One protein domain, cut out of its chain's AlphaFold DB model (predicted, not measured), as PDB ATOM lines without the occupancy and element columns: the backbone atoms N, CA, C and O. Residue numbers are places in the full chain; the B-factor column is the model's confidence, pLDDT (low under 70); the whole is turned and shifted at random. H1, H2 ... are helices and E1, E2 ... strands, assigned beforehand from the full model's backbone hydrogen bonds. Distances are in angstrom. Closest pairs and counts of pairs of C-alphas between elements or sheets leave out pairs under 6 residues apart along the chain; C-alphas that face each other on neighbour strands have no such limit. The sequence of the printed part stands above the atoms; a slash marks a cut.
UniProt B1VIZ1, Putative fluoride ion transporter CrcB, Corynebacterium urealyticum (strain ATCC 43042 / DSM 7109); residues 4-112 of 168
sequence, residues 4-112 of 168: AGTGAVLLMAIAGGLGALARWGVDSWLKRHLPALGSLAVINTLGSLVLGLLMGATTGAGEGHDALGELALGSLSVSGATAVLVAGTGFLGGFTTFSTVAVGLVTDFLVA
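What this domain is: This is residues 4 to 112 of the 168 residues of the protein "Putative fluoride ion transporter CrcB" of Corynebacterium urealyticum (strain ATCC 43042 / DSM 7109) (UniProt B1VIZ1). H1 and H2 form a V around H3, an up-and-down bundle; H4 lies beyond H3 at the closed end, hairpin E1-E2 at the open end. The printed part, 109 residues, mostly helix, runs H1, H2, E1, E2, H3, H4; it is loose, radius of gyration of the C-alphas 16.6 A, spans 53 by 30 by 23 A.

How they stand to each other: H1, residues 4 to 30, touches H2, residues 36 to 59, with residues 23 to 30 alone. H3, residues 80 to 95, touches H1, closest C-alphas Gly 16 and Gly 90, 4.1 A. H4, residues 99 to 109, touches H2. E1 and E2, residues 70 to 73 and 76 to 79, are antiparallel, N 71 to O 78 2.9 A. H2 and H4 have every O i to N i+4 pair within hydrogen-bond range, H1 22 of 23, H3 10 of 12.

Where its parts are: H1, 38.6 A long, begins at C-alpha (38.369, -24.118, 7.989); H4 ends at (16.569, -52.628, 37.506).

The domain as a whole: The printed part has no cut; pLDDT is under 70 at residues 4, 60 to 77, 109 to 112.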
ATOM      1  N   ALA A   4      38.283 -22.671   8.215       55.91
ATOM      2  CA  ALA A   4      38.369 -24.118   7.989       55.91
ATOM      3  C   ALA A   4      37.785 -24.950   9.151       55.91
ATOM      4  O   ALA A   4      37.175 -25.991   8.924       55.91
ATOM      5  N   GLY A   5      37.910 -24.468  10.394       71.38
ATOM      6  CA  GLY A   5      37.398 -25.168  11.579       71.38
ATOM      7  C   GLY A   5      35.872 -25.149  11.696       71.38
ATOM      8  O   GLY A   5      35.267 -26.150  12.066       71.38
ATOM      9  N   THR A   6      35.226 -24.041  11.326       82.00
ATOM     10  CA  THR A   6      33.766 -23.886  11.445       82.00
ATOM     11  C   THR A   6      33.010 -24.831  10.511       82.00
ATOM     12  O   THR A   6      32.011 -25.423  10.915       82.00
ATOM     13  N   GLY A   7      33.513 -25.030   9.286       81.62
ATOM     14  CA  GLY A   7      32.943 -25.990   8.339       81.62
ATOM     15  C   GLY A   7      33.017 -27.428   8.856       81.62
ATOM     16  O   GLY A   7      32.017 -28.142   8.827       81.62
ATOM     17  N   ALA A   8      34.162 -27.827   9.419       82.69
ATOM     18  CA  ALA A   8      34.338 -29.147  10.021       82.69
ATOM     19  C   ALA A   8      33.388 -29.382  11.209       82.69
ATOM     20  O   ALA A   8      32.778 -30.444  11.309       82.69
ATOM     21  N   VAL A   9      33.204 -28.377  12.074       89.12
ATOM     22  CA  VAL A   9      32.271 -28.457  13.211       89.12
ATOM     23  C   VAL A   9      30.821 -28.583  12.741       89.12
ATOM     24  O   VAL A   9      30.073 -29.392  13.289       89.12
ATOM     25  N   LEU A  10      30.420 -27.833  11.710       89.88
ATOM     26  CA  LEU A  10      29.072 -27.929  11.149       89.88
ATOM     27  C   LEU A  10      28.822 -29.311  10.530       89.88
ATOM     28  O   LEU A  10      27.794 -29.930  10.805       89.88
ATOM     29  N   LEU A  11      29.772 -29.817   9.740       84.00
ATOM     30  CA  LEU A  11      29.692 -31.158   9.157       84.00
ATOM     31  C   LEU A  11      29.629 -32.240  10.240       84.00
ATOM     32  O   LEU A  11      28.820 -33.158  10.136       84.00
ATOM     33  N   MET A  12      30.422 -32.108  11.306       91.25
ATOM     34  CA  MET A  12      30.389 -33.010  12.458       91.25
ATOM     35  C   MET A  12      29.023 -32.991  13.152       91.25
ATOM     36  O   MET A  12      28.493 -34.050  13.481       91.25
ATOM     37  N   ALA A  13      28.432 -31.809  13.346       90.81
ATOM     38  CA  ALA A  13      27.116 -31.667  13.962       90.81
ATOM     39  C   ALA A  13      26.011 -32.313  13.107       90.81
ATOM     40  O   ALA A  13      25.180 -33.058  13.631       90.81
ATOM     41  N   ILE A  14      26.036 -32.087  11.789       86.50
ATOM     42  CA  ILE A  14      25.108 -32.720  10.839       86.50
ATOM     43  C   ILE A  14      25.277 -34.242  10.873       86.50
ATOM     44  O   ILE A  14      24.292 -34.970  10.997       86.50
ATOM     45  N   ALA A  15      26.518 -34.727  10.821       85.50
ATOM     46  CA  ALA A  15      26.817 -36.149  10.905       85.50
ATOM     47  C   ALA A  15      26.328 -36.763  12.224       85.50
ATOM     48  O   ALA A  15      25.753 -37.847  12.198       85.50
ATOM     49  N   GLY A  16      26.455 -36.059  13.354       90.50
ATOM     50  CA  GLY A  16      25.894 -36.487  14.638       90.50
ATOM     51  C   GLY A  16      24.372 -36.621  14.626       90.50
ATOM     52  O   GLY A  16      23.840 -37.632  15.089       90.50
ATOM     53  N   GLY A  17      23.666 -35.660  14.025       82.50
ATOM     54  CA  GLY A  17      22.218 -35.752  13.813       82.50
ATOM     55  C   GLY A  17      21.828 -36.954  12.944       82.50
ATOM     56  O   GLY A  17      20.929 -37.715  13.304       82.50
ATOM     57  N   LEU A  18      22.548 -37.180  11.841       80.44
ATOM     58  CA  LEU A  18      22.348 -38.341  10.965       80.44
ATOM     59  C   LEU A  18      22.638 -39.668  11.682       80.44
ATOM     60  O   LEU A  18      21.877 -40.620  11.525       80.44
ATOM     61  N   GLY A  19      23.684 -39.724  12.509       86.94
ATOM     62  CA  GLY A  19      24.003 -40.881  13.347       86.94
ATOM     63  C   GLY A  19      22.881 -41.207  14.330       86.94
ATOM     64  O   GLY A  19      22.480 -42.364  14.456       86.94
ATOM     65  N   ALA A  20      22.293 -40.187  14.962       88.75
ATOM     66  CA  ALA A  20      21.154 -40.362  15.862       88.75
ATOM     67  C   ALA A  20      19.890 -40.857  15.133       88.75
ATOM     68  O   ALA A  20      19.181 -41.717  15.663       88.75
ATOM     69  N   LEU A  21      19.622 -40.369  13.916       76.62
ATOM     70  CA  LEU A  21      18.524 -40.859  13.072       76.62
ATOM     71  C   LEU A  21      18.746 -42.312  12.637       76.62
ATOM     72  O   LEU A  21      17.826 -43.126  12.724       76.62
ATOM     73  N   ALA A  22      19.970 -42.657  12.228       81.31
ATOM     74  CA  ALA A  22      20.342 -44.027  11.886       81.31
ATOM     75  C   ALA A  22      20.164 -44.961  13.091       81.31
ATOM     76  O   ALA A  22      19.541 -46.015  12.965       81.31
ATOM     77  N   ARG A  23      20.621 -44.537  14.277       91.94
ATOM     78  CA  ARG A  23      20.385 -45.256  15.533       91.94
ATOM     79  C   ARG A  23      18.899 -45.462  15.781       91.94
ATOM     80  O   ARG A  23      18.510 -46.580  16.085       91.94
ATOM     81  N   TRP A  24      18.070 -44.424  15.649       90.69
ATOM     82  CA  TRP A  24      16.622 -44.542  15.844       90.69
ATOM     83  C   TRP A  24      15.986 -45.543  14.873       90.69
ATOM     84  O   TRP A  24      15.180 -46.372  15.299       90.69
ATOM     85  N   GLY A  25      16.368 -45.512  13.595       81.19
ATOM     86  CA  GLY A  25      15.874 -46.454  12.591       81.19
ATOM     87  C   GLY A  25      16.268 -47.899  12.904       81.19
ATOM     88  O   GLY A  25      15.407 -48.782  12.935       81.19
ATOM     89  N   VAL A  26      17.551 -48.130  13.204       83.06
ATOM     90  CA  VAL A  26      18.082 -49.454  13.566       83.06
ATOM     91  C   VAL A  26      17.449 -49.958  14.861       83.06
ATOM     92  O   VAL A  26      16.980 -51.090  14.903       83.06
ATOM     93  N   ASP A  27      17.364 -49.117  15.891       89.44
ATOM     94  CA  ASP A  27      16.773 -49.467  17.184       89.44
ATOM     95  C   ASP A  27      15.285 -49.816  17.053       89.44
ATOM     96  O   ASP A  27      14.827 -50.827  17.586       89.44
ATOM     97  N   SER A  28      14.529 -49.029  16.282       89.06
ATOM     98  CA  SER A  28      13.103 -49.278  16.018       89.06
ATOM     99  C   SER A  28      12.868 -50.582  15.257       89.06
ATOM    100  O   SER A  28      11.855 -51.251  15.469       89.06
ATOM    101  N   TRP A  29      13.788 -50.952  14.363       88.25
ATOM    102  CA  TRP A  29      13.730 -52.221  13.645       88.25
ATOM    103  C   TRP A  29      14.136 -53.402  14.539       88.25
ATOM    104  O   TRP A  29      13.388 -54.373  14.639       88.25
ATOM    105  N   LEU A  30      15.261 -53.299  15.253       84.38
ATOM    106  CA  LEU A  30      15.773 -54.349  16.140       84.38
ATOM    107  C   LEU A  30      14.811 -54.661  17.283       84.38
ATOM    108  O   LEU A  30      14.628 -55.829  17.617       84.38
ATOM    109  N   LYS A  31      14.136 -53.654  17.846       87.50
ATOM    110  CA  LYS A  31      13.130 -53.836  18.906       87.50
ATOM    111  C   LYS A  31      11.922 -54.683  18.489       87.50
ATOM    112  O   LYS A  31      11.194 -55.147  19.359       87.50
ATOM    113  N   ARG A  32      11.716 -54.938  17.190       89.69
ATOM    114  CA  ARG A  32      10.704 -55.904  16.711       89.69
ATOM    115  C   ARG A  32      11.098 -57.356  16.991       89.69
ATOM    116  O   ARG A  32      10.238 -58.228  16.979       89.69
ATOM    117  N   HIS A  33      12.386 -57.609  17.218       88.56
ATOM    118  CA  HIS A  33      12.959 -58.951  17.339       88.56
ATOM    119  C   HIS A  33      13.786 -59.147  18.616       88.56
ATOM    120  O   HIS A  33      13.998 -60.281  19.038       88.56
ATOM    121  N   LEU A  34      14.251 -58.061  19.238       83.00
ATOM    122  CA  LEU A  34      15.145 -58.069  20.390       83.00
ATOM    123  C   LEU A  34      14.562 -57.262  21.557       83.00
ATOM    124  O   LEU A  34      13.883 -56.256  21.339       83.00
ATOM    125  N   PRO A  35      14.883 -57.636  22.809       85.00
ATOM    126  CA  PRO A  35      14.611 -56.782  23.960       85.00
ATOM    127  C   PRO A  35      15.367 -55.450  23.839       85.00
ATOM    128  O   PRO A  35      16.418 -55.377  23.197       85.00
ATOM    129  N   ALA A  36      14.870 -54.404  24.505       80.31
ATOM    130  CA  ALA A  36      15.397 -53.041  24.382       80.31
ATOM    131  C   ALA A  36      16.916 -52.946  24.630       80.31
ATOM    132  O   ALA A  36      17.633 -52.364  23.820       80.31
ATOM    133  N   LEU A  37      17.430 -53.584  25.689       84.69
ATOM    134  CA  LEU A  37      18.872 -53.624  25.969       84.69
ATOM    135  C   LEU A  37      19.666 -54.429  24.926       84.69
ATOM    136  O   LEU A  37      20.815 -54.099  24.643       84.69
ATOM    137  N   GLY A  38      19.056 -55.457  24.328       83.25
ATOM    138  CA  GLY A  38      19.670 -56.248  23.259       83.25
ATOM    139  C   GLY A  38      19.886 -55.428  21.987       83.25
ATOM    140  O   GLY A  38      20.959 -55.487  21.395       83.25
ATOM    141  N   SER A  39      18.906 -54.597  21.619       87.38
ATOM    142  CA  SER A  39      19.035 -53.645  20.509       87.38
ATOM    143  C   SER A  39      20.205 -52.673  20.719       87.38
ATOM    144  O   SER A  39      21.073 -52.526  19.856       87.38
ATOM    145  N   LEU A  40      20.297 -52.076  21.913       90.19
ATOM    146  CA  LEU A  40      21.370 -51.136  22.250       90.19
ATOM    147  C   LEU A  40      22.753 -51.797  22.285       90.19
ATOM    148  O   LEU A  40      23.738 -51.165  21.901       90.19
ATOM    149  N   ALA A  41      22.839 -53.060  22.712       89.38
ATOM    150  CA  ALA A  41      24.084 -53.820  22.668       89.38
ATOM    151  C   ALA A  41      24.575 -53.995  21.223       89.38
ATOM    152  O   ALA A  41      25.746 -53.737  20.946       89.38
ATOM    153  N   VAL A  42      23.687 -54.356  20.290       86.38
ATOM    154  CA  VAL A  42      24.031 -54.485  18.862       86.38
ATOM    155  C   VAL A  42      24.511 -53.150  18.292       86.38
ATOM    156  O   VAL A  42      25.571 -53.101  17.671       86.38
ATOM    157  N   ILE A  43      23.778 -52.066  18.550       90.94
ATOM    158  CA  ILE A  43      24.110 -50.722  18.057       90.94
ATOM    159  C   ILE A  43      25.483 -50.268  18.559       90.94
ATOM    160  O   ILE A  43      26.328 -49.869  17.761       90.94
ATOM    161  N   ASN A  44      25.732 -50.363  19.870       92.31
ATOM    162  CA  ASN A  44      27.007 -49.937  20.446       92.31
ATOM    163  C   ASN A  44      28.166 -50.818  19.971       92.31
ATOM    164  O   ASN A  44      29.225 -50.290  19.650       92.31
ATOM    165  N   THR A  45      27.965 -52.132  19.845       90.12
ATOM    166  CA  THR A  45      29.026 -53.034  19.369       90.12
ATOM    167  C   THR A  45      29.365 -52.774  17.903       90.12
ATOM    168  O   THR A  45      30.541 -52.701  17.551       90.12
ATOM    169  N   LEU A  46      28.355 -52.570  17.051       88.00
ATOM    170  CA  LEU A  46      28.557 -52.221  15.644       88.00
ATOM    171  C   LEU A  46      29.252 -50.861  15.506       88.00
ATOM    172  O   LEU A  46      30.216 -50.738  14.755       88.00
ATOM    173  N   GLY A  47      28.806 -49.853  16.259       90.19
ATOM    174  CA  GLY A  47      29.425 -48.530  16.250       90.19
ATOM    175  C   GLY A  47      30.882 -48.560  16.716       90.19
ATOM    176  O   GLY A  47      31.740 -47.974  16.061       90.19
ATOM    177  N   SER A  48      31.191 -49.299  17.787       91.50
ATOM    178  CA  SER A  48      32.565 -49.484  18.269       91.50
ATOM    179  C   SER A  48      33.437 -50.281  17.299       91.50
ATOM    180  O   SER A  48      34.615 -49.962  17.167       91.50
ATOM    181  N   LEU A  49      32.882 -51.270  16.589       88.12
ATOM    182  CA  LEU A  49      33.598 -51.989  15.531       88.12
ATOM    183  C   LEU A  49      33.997 -51.036  14.403       88.12
ATOM    184  O   LEU A  49      35.168 -50.981  14.034       88.12
ATOM    185  N   VAL A  50      33.040 -50.269  13.873       86.19
ATOM    186  CA  VAL A  50      33.303 -49.320  12.782       86.19
ATOM    187  C   VAL A  50      34.268 -48.227  13.241       86.19
ATOM    188  O   VAL A  50      35.166 -47.859  12.488       86.19
ATOM    189  N   LEU A  51      34.155 -47.762  14.490       89.06
ATOM    190  CA  LEU A  51      35.097 -46.802  15.065       89.06
ATOM    191  C   LEU A  51      36.504 -47.396  15.188       89.06
ATOM    192  O   LEU A  51      37.475 -46.732  14.847       89.06
ATOM    193  N   GLY A  52      36.623 -48.652  15.622       87.00
ATOM    194  CA  GLY A  52      37.896 -49.366  15.689       87.00
ATOM    195  C   GLY A  52      38.541 -49.546  14.315       87.00
ATOM    196  O   GLY A  52      39.737 -49.309  14.178       87.00
ATOM    197  N   LEU A  53      37.756 -49.883  13.287       84.69
ATOM    198  CA  LEU A  53      38.233 -49.961  11.901       84.69
ATOM    199  C   LEU A  53      38.680 -48.591  11.375       84.69
ATOM    200  O   LEU A  53      39.732 -48.496  10.751       84.69
ATOM    201  N   LEU A  54      37.924 -47.531  11.674       83.88
ATOM    202  CA  LEU A  54      38.279 -46.157  11.311       83.88
ATOM    203  C   LEU A  54      39.594 -45.725  11.978       83.88
ATOM    204  O   LEU A  54      40.462 -45.171  11.313       83.88
ATOM    205  N   MET A  55      39.766 -46.017  13.269       84.25
ATOM    206  CA  MET A  55      41.006 -45.725  13.996       84.25
ATOM    207  C   MET A  55      42.174 -46.600  13.534       84.25
ATOM    208  O   MET A  55      43.311 -46.140  13.476       84.25
ATOM    209  N   GLY A  56      41.920 -47.857  13.172       81.50
ATOM    210  CA  GLY A  56      42.927 -48.741  12.590       81.50
ATOM    211  C   GLY A  56      43.410 -48.237  11.230       81.50
ATOM    212  O   GLY A  56      44.610 -48.216  10.980       81.50
ATOM    213  N   ALA A  57      42.503 -47.745  10.385       75.94
ATOM    214  CA  ALA A  57      42.849 -47.163   9.089       75.94
ATOM    215  C   ALA A  57      43.671 -45.866   9.208       75.94
ATOM    216  O   ALA A  57      44.479 -45.579   8.331       75.94
ATOM    217  N   THR A  58      43.504 -45.099  10.292       72.94
ATOM    218  CA  THR A  58      44.282 -43.869  10.536       72.94
ATOM    219  C   THR A  58      45.632 -44.111  11.205       72.94
ATOM    220  O   THR A  58      46.507 -43.256  11.119       72.94
ATOM    221  N   THR A  59      45.813 -45.240  11.898       72.06
ATOM    222  CA  THR A  59      47.013 -45.502  12.717       72.06
ATOM    223  C   THR A  59      47.858 -46.686  12.243       72.06
ATOM    224  O   THR A  59      49.019 -46.788  12.630       72.06
ATOM    225  N   GLY A  60      47.299 -47.588  11.428       54.94
ATOM    226  CA  GLY A  60      47.820 -48.940  11.198       54.94
ATOM    227  C   GLY A  60      48.650 -49.173   9.933       54.94
ATOM    228  O   GLY A  60      49.107 -50.294   9.731       54.94
ATOM    229  N   ALA A  61      48.885 -48.169   9.090       52.28
ATOM    230  CA  ALA A  61      49.810 -48.289   7.963       52.28
ATOM    231  C   ALA A  61      51.062 -47.457   8.247       52.28
ATOM    232  O   ALA A  61      50.954 -46.300   8.647       52.28
ATOM    233  N   GLY A  62      52.254 -47.991   7.968       50.56
ATOM    234  CA  GLY A  62      53.519 -47.237   7.953       50.56
ATOM    235  C   GLY A  62      53.565 -46.076   6.939       50.56
ATOM    236  O   GLY A  62      54.613 -45.469   6.763       50.56
ATOM    237  N   GLU A  63      52.426 -45.755   6.317       54.78
ATOM    238  CA  GLU A  63      52.135 -44.672   5.370       54.78
ATOM    239  C   GLU A  63      50.827 -43.939   5.790       54.78
ATOM    240  O   GLU A  63      50.017 -43.501   4.977       54.78
ATOM    241  N   GLY A  64      50.563 -43.861   7.103       48.00
ATOM    242  CA  GLY A  64      49.261 -43.558   7.729       48.00
ATOM    243  C   GLY A  64      48.655 -42.158   7.543       48.00
ATOM    244  O   GLY A  64      47.690 -41.831   8.227       48.00
ATOM    245  N   HIS A  65      49.168 -41.335   6.629       49.00
ATOM    246  CA  HIS A  65      48.525 -40.066   6.252       49.00
ATOM    247  C   HIS A  65      47.810 -40.132   4.890       49.00
ATOM    248  O   HIS A  65      46.932 -39.304   4.647       49.00
ATOM    249  N   ASP A  66      48.093 -41.145   4.061       51.41
ATOM    250  CA  ASP A  66      47.539 -41.255   2.702       51.41
ATOM    251  C   ASP A  66      46.303 -42.169   2.608       51.41
ATOM    252  O   ASP A  66      45.514 -42.047   1.674       51.41
ATOM    253  N   ALA A  67      46.063 -43.041   3.596       53.50
ATOM    254  CA  ALA A  67      45.000 -44.056   3.530       53.50
ATOM    255  C   ALA A  67      43.563 -43.493   3.549       53.50
ATOM    256  O   ALA A  67      42.647 -44.126   3.027       53.50
ATOM    257  N   LEU A  68      43.350 -42.309   4.136       57.44
ATOM    258  CA  LEU A  68      42.061 -41.601   4.082       57.44
ATOM    259  C   LEU A  68      42.062 -40.392   3.139       57.44
ATOM    260  O   LEU A  68      40.991 -39.826   2.930       57.44
ATOM    261  N   GLY A  69      43.224 -40.042   2.568       62.19
ATOM    262  CA  GLY A  69      43.416 -39.035   1.520       62.19
ATOM    263  C   GLY A  69      42.572 -37.754   1.626       62.19
ATOM    264  O   GLY A  69      42.136 -37.328   2.699       62.19
ATOM    265  N   GLU A  70      42.348 -37.115   0.476       60.16
ATOM    266  CA  GLU A  70      41.212 -36.210   0.276       60.16
ATOM    267  C   GLU A  70      39.998 -37.046  -0.130       60.16
ATOM    268  O   GLU A  70      39.991 -37.693  -1.181       60.16
ATOM    269  N   LEU A  71      38.941 -37.011   0.680       60.62
ATOM    270  CA  LEU A  71      37.656 -37.568   0.281       60.62
ATOM    271  C   LEU A  71      36.924 -36.511  -0.557       60.62
ATOM    272  O   LEU A  71      36.435 -35.513  -0.025       60.62
ATOM    273  N   ALA A  72      36.865 -36.727  -1.872       54.03
ATOM    274  CA  ALA A  72      36.133 -35.864  -2.793       54.03
ATOM    275  C   ALA A  72      34.660 -36.299  -2.883       54.03
ATOM    276  O   ALA A  72      34.321 -37.296  -3.523       54.03
ATOM    277  N   LEU A  73      33.768 -35.538  -2.250       53.16
ATOM    278  CA  LEU A  73      32.316 -35.696  -2.372       53.16
ATOM    279  C   LEU A  73      31.793 -34.615  -3.328       53.16
ATOM    280  O   LEU A  73      31.391 -33.523  -2.926       53.16
ATOM    281  N   GLY A  74      31.851 -34.908  -4.629       61.16
ATOM    282  CA  GLY A  74      31.515 -33.940  -5.675       61.16
ATOM    283  C   GLY A  74      32.545 -32.809  -5.741       61.16
ATOM    284  O   GLY A  74      33.715 -33.061  -6.002       61.16
ATOM    285  N   SER A  75      32.123 -31.564  -5.510       59.47
ATOM    286  CA  SER A  75      33.011 -30.388  -5.473       59.47
ATOM    287  C   SER A  75      33.623 -30.102  -4.095       59.47
ATOM    288  O   SER A  75      34.407 -29.162  -3.960       59.47
ATOM    289  N   LEU A  76      33.260 -30.872  -3.064       62.34
ATOM    290  CA  LEU A  76      33.778 -30.708  -1.709       62.34
ATOM    291  C   LEU A  76      34.952 -31.659  -1.490       62.34
ATOM    292  O   LEU A  76      34.769 -32.875  -1.459       62.34
ATOM    293  N   SER A  77      36.139 -31.088  -1.307       67.19
ATOM    294  CA  SER A  77      37.284 -31.824  -0.790       67.19
ATOM    295  C   SER A  77      37.297 -31.769   0.737       67.19
ATOM    296  O   SER A  77      37.280 -30.686   1.334       67.19
ATOM    297  N   VAL A  78      37.301 -32.942   1.371       72.19
ATOM    298  CA  VAL A  78      37.377 -33.091   2.824       72.19
ATOM    299  C   VAL A  78      38.691 -33.777   3.170       72.19
ATOM    300  O   VAL A  78      38.956 -34.891   2.719       72.19
ATOM    301  N   SER A  79      39.511 -33.128   4.000       82.38
ATOM    302  CA  SER A  79      40.755 -33.736   4.477       82.38
ATOM    303  C   SER A  79      40.472 -34.996   5.293       82.38
ATOM    304  O   SER A  79      39.492 -35.032   6.043       82.38
ATOM    305  N   GLY A  80      41.360 -35.992   5.236       77.44
ATOM    306  CA  GLY A  80      41.244 -37.215   6.036       77.44
ATOM    307  C   GLY A  80      41.005 -36.944   7.528       77.44
ATOM    308  O   GLY A  80      40.131 -37.555   8.134       77.44
ATOM    309  N   ALA A  81      41.669 -35.939   8.112       81.06
ATOM    310  CA  ALA A  81      41.428 -35.529   9.501       81.06
ATOM    311  C   ALA A  81      39.988 -35.030   9.741       81.06
ATOM    312  O   ALA A  81      39.365 -35.370  10.747       81.06
ATOM    313  N   THR A  82      39.438 -34.253   8.804       83.44
ATOM    314  CA  THR A  82      38.042 -33.800   8.871       83.44
ATOM    315  C   THR A  82      37.085 -34.971   8.664       83.44
ATOM    316  O   THR A  82      36.090 -35.065   9.373       83.44
ATOM    317  N   ALA A  83      37.399 -35.900   7.759       80.19
ATOM    318  CA  ALA A  83      36.602 -37.101   7.534       80.19
ATOM    319  C   ALA A  83      36.540 -37.985   8.791       80.19
ATOM    320  O   ALA A  83      35.458 -38.425   9.170       80.19
ATOM    321  N   VAL A  84      37.661 -38.167   9.498       85.31
ATOM    322  CA  VAL A  84      37.714 -38.896  10.780       85.31
ATOM    323  C   VAL A  84      36.895 -38.190  11.852       85.31
ATOM    324  O   VAL A  84      36.147 -38.838  12.578       85.31
ATOM    325  N   LEU A  85      36.991 -36.864  11.943       88.75
ATOM    326  CA  LEU A  85      36.222 -36.085  12.909       88.75
ATOM    327  C   LEU A  85      34.710 -36.151  12.620       88.75
ATOM    328  O   LEU A  85      33.909 -36.346  13.533       88.75
ATOM    329  N   VAL A  86      34.309 -36.051  11.353       87.50
ATOM    330  CA  VAL A  86      32.902 -36.114  10.930       87.50
ATOM    331  C   VAL A  86      32.335 -37.529  11.082       87.50
ATOM    332  O   VAL A  86      31.238 -37.690  11.616       87.50
ATOM    333  N   ALA A  87      33.068 -38.560  10.658       86.06
ATOM    334  CA  ALA A  87      32.620 -39.950  10.731       86.06
ATOM    335  C   ALA A  87      32.706 -40.514  12.156       86.06
ATOM    336  O   ALA A  87      31.742 -41.098  12.645       86.06
ATOM    337  N   GLY A  88      33.835 -40.323  12.835       89.75
ATOM    338  CA  GLY A  88      34.090 -40.818  14.184       89.75
ATOM    339  C   GLY A  88      33.319 -40.037  15.240       89.75
ATOM    340  O   GLY A  88      32.406 -40.563  15.873       89.75
ATOM    341  N   THR A  89      33.661 -38.764  15.422       92.69
ATOM    342  CA  THR A  89      33.055 -37.944  16.482       92.69
ATOM    343  C   THR A  89      31.615 -37.563  16.154       92.69
ATOM    344  O   THR A  89      30.759 -37.603  17.034       92.69
ATOM    345  N   GLY A  90      31.333 -37.216  14.896       93.62
ATOM    346  CA  GLY A  90      29.983 -36.885  14.445       93.62
ATOM    347  C   GLY A  90      29.093 -38.123  14.370       93.62
ATOM    348  O   GLY A  90      28.345 -38.422  15.300       93.62
ATOM    349  N   PHE A  91      29.163 -38.851  13.257       90.69
ATOM    350  CA  PHE A  91      28.229 -39.939  12.963       90.69
ATOM    351  C   PHE A  91      28.268 -41.071  13.995       90.69
ATOM    352  O   PHE A  91      27.231 -41.386  14.576       90.69
ATOM    353  N   LEU A  92      29.435 -41.670  14.262       93.06
ATOM    354  CA  LEU A  92      29.544 -42.787  15.208       93.06
ATOM    355  C   LEU A  92      29.269 -42.343  16.653       93.06
ATOM    356  O   LEU A  92      28.683 -43.110  17.421       93.06
ATOM    357  N   GLY A  93      29.584 -41.092  17.002       94.62
ATOM    358  CA  GLY A  93      29.187 -40.480  18.272       94.62
ATOM    359  C   GLY A  93      27.669 -40.350  18.441       94.62
ATOM    360  O   GLY A  93      27.149 -40.625  19.518       94.62
ATOM    361  N   GLY A  94      26.935 -39.989  17.380       92.62
ATOM    362  CA  GLY A  94      25.464 -39.953  17.391       92.62
ATOM    363  C   GLY A  94      24.799 -41.332  17.267       92.62
ATOM    364  O   GLY A  94      23.697 -41.551  17.785       92.62
ATOM    365  N   PHE A  95      25.465 -42.261  16.574       93.81
ATOM    366  CA  PHE A  95      24.996 -43.628  16.349       93.81
ATOM    367  C   PHE A  95      25.131 -44.509  17.593       93.81
ATOM    368  O   PHE A  95      24.275 -45.352  17.846       93.81
ATOM    369  N   THR A  96      26.186 -44.318  18.381       95.62
ATOM    370  CA  THR A  96      26.364 -44.997  19.669       95.62
ATOM    371  C   THR A  96      25.668 -44.222  20.789       95.62
ATOM    372  O   THR A  96      25.352 -43.040  20.662       95.62
ATOM    373  N   THR A  97      25.328 -44.888  21.894       95.56
ATOM    374  CA  THR A  97      24.669 -44.220  23.023       95.56
ATOM    375  C   THR A  97      24.966 -44.899  24.351       95.56
ATOM    376  O   THR A  97      24.704 -46.088  24.548       95.56
ATOM    377  N   PHE A  98      25.456 -44.101  25.300       92.94
ATOM    378  CA  PHE A  98      25.540 -44.492  26.704       92.94
ATOM    379  C   PHE A  98      24.275 -44.104  27.480       92.94
ATOM    380  O   PHE A  98      23.759 -44.906  28.251       92.94
ATOM    381  N   SER A  99      23.726 -42.907  27.245       89.88
ATOM    382  CA  SER A  99      22.572 -42.386  27.993       89.88
ATOM    383  C   SER A  99      21.343 -43.290  27.902       89.88
ATOM    384  O   SER A  99      20.703 -43.557  28.916       89.88
ATOM    385  N   THR A 100      21.044 -43.826  26.715       89.38
ATOM    386  CA  THR A 100      19.895 -44.726  26.526       89.38
ATOM    387  C   THR A 100      20.094 -46.053  27.259       89.38
ATOM    388  O   THR A 100      19.144 -46.595  27.817       89.38
ATOM    389  N   VAL A 101      21.333 -46.559  27.300       88.06
ATOM    390  CA  VAL A 101      21.676 -47.759  28.074       88.06
ATOM    391  C   VAL A 101      21.523 -47.476  29.564       88.06
ATOM    392  O   VAL A 101      20.857 -48.238  30.250       88.06
ATOM    393  N   ALA A 102      22.075 -46.365  30.057       85.12
ATOM    394  CA  ALA A 102      21.996 -45.987  31.464       85.12
ATOM    395  C   ALA A 102      20.542 -45.838  31.937       85.12
ATOM    396  O   ALA A 102      20.173 -46.416  32.956       85.12
ATOM    397  N   VAL A 103      19.703 -45.134  31.169       87.81
ATOM    398  CA  VAL A 103      18.268 -45.016  31.466       87.81
ATOM    399  C   VAL A 103      17.606 -46.389  31.446       87.81
ATOM    400  O   VAL A 103      16.946 -46.731  32.417       87.81
ATOM    401  N   GLY A 104      17.840 -47.201  30.410       84.38
ATOM    402  CA  GLY A 104      17.278 -48.552  30.324       84.38
ATOM    403  C   GLY A 104      17.647 -49.420  31.527       84.38
ATOM    404  O   GLY A 104      16.785 -50.079  32.094       84.38
ATOM    405  N   LEU A 105      18.900 -49.357  31.986       82.31
ATOM    406  CA  LEU A 105      19.333 -50.060  33.193       82.31
ATOM    407  C   LEU A 105      18.616 -49.536  34.445       82.31
ATOM    408  O   LEU A 105      18.145 -50.325  35.256       82.31
ATOM    409  N   VAL A 106      18.497 -48.219  34.618       84.44
ATOM    410  CA  VAL A 106      17.790 -47.643  35.773       84.44
ATOM    411  C   VAL A 106      16.315 -48.047  35.768       84.44
ATOM    412  O   VAL A 106      15.798 -48.472  36.800       84.44
ATOM    413  N   THR A 107      15.635 -47.954  34.626       80.56
ATOM    414  CA  THR A 107      14.207 -48.283  34.525       80.56
ATOM    415  C   THR A 107      13.954 -49.778  34.702       80.56
ATOM    416  O   THR A 107      13.023 -50.149  35.409       80.56
ATOM    417  N   ASP A 108      14.806 -50.634  34.132       74.19
ATOM    418  CA  ASP A 108      14.620 -52.087  34.193       74.19
ATOM    419  C   ASP A 108      15.075 -52.706  35.529       74.19
ATOM    420  O   ASP A 108      14.597 -53.788  35.880       74.19
ATOM    421  N   PHE A 109      15.994 -52.066  36.270       66.50
ATOM    422  CA  PHE A 109      16.569 -52.628  37.506       66.50
ATOM    423  C   PHE A 109      16.225 -51.880  38.797       66.50
ATOM    424  O   PHE A 109      16.146 -52.525  39.843       66.50
ATOM    425  N   LEU A 110      16.072 -50.553  38.770       68.75
ATOM    426  CA  LEU A 110      15.918 -49.749  39.993       68.75
ATOM    427  C   LEU A 110      14.473 -49.343  40.270       68.75
ATOM    428  O   LEU A 110      14.121 -49.103  41.425       68.75
ATOM    429  N   VAL A 111      13.624 -49.290  39.244       66.12
ATOM    430  CA  VAL A 111      12.192 -49.067  39.444       66.12
ATOM    431  C   VAL A 111      11.561 -50.405  39.825       66.12
ATOM    432  O   VAL A 111      11.368 -51.285  38.989       66.12
ATOM    433  N   ALA A 112      11.277 -50.583  41.119       54.66
ATOM    434  CA  ALA A 112      10.487 -51.715  41.589       54.66
ATOM    435  C   ALA A 112       9.129 -51.732  40.856       54.66
ATOM    436  O   ALA A 112       8.566 -50.658  40.624       54.66
TER     437      ALA A 112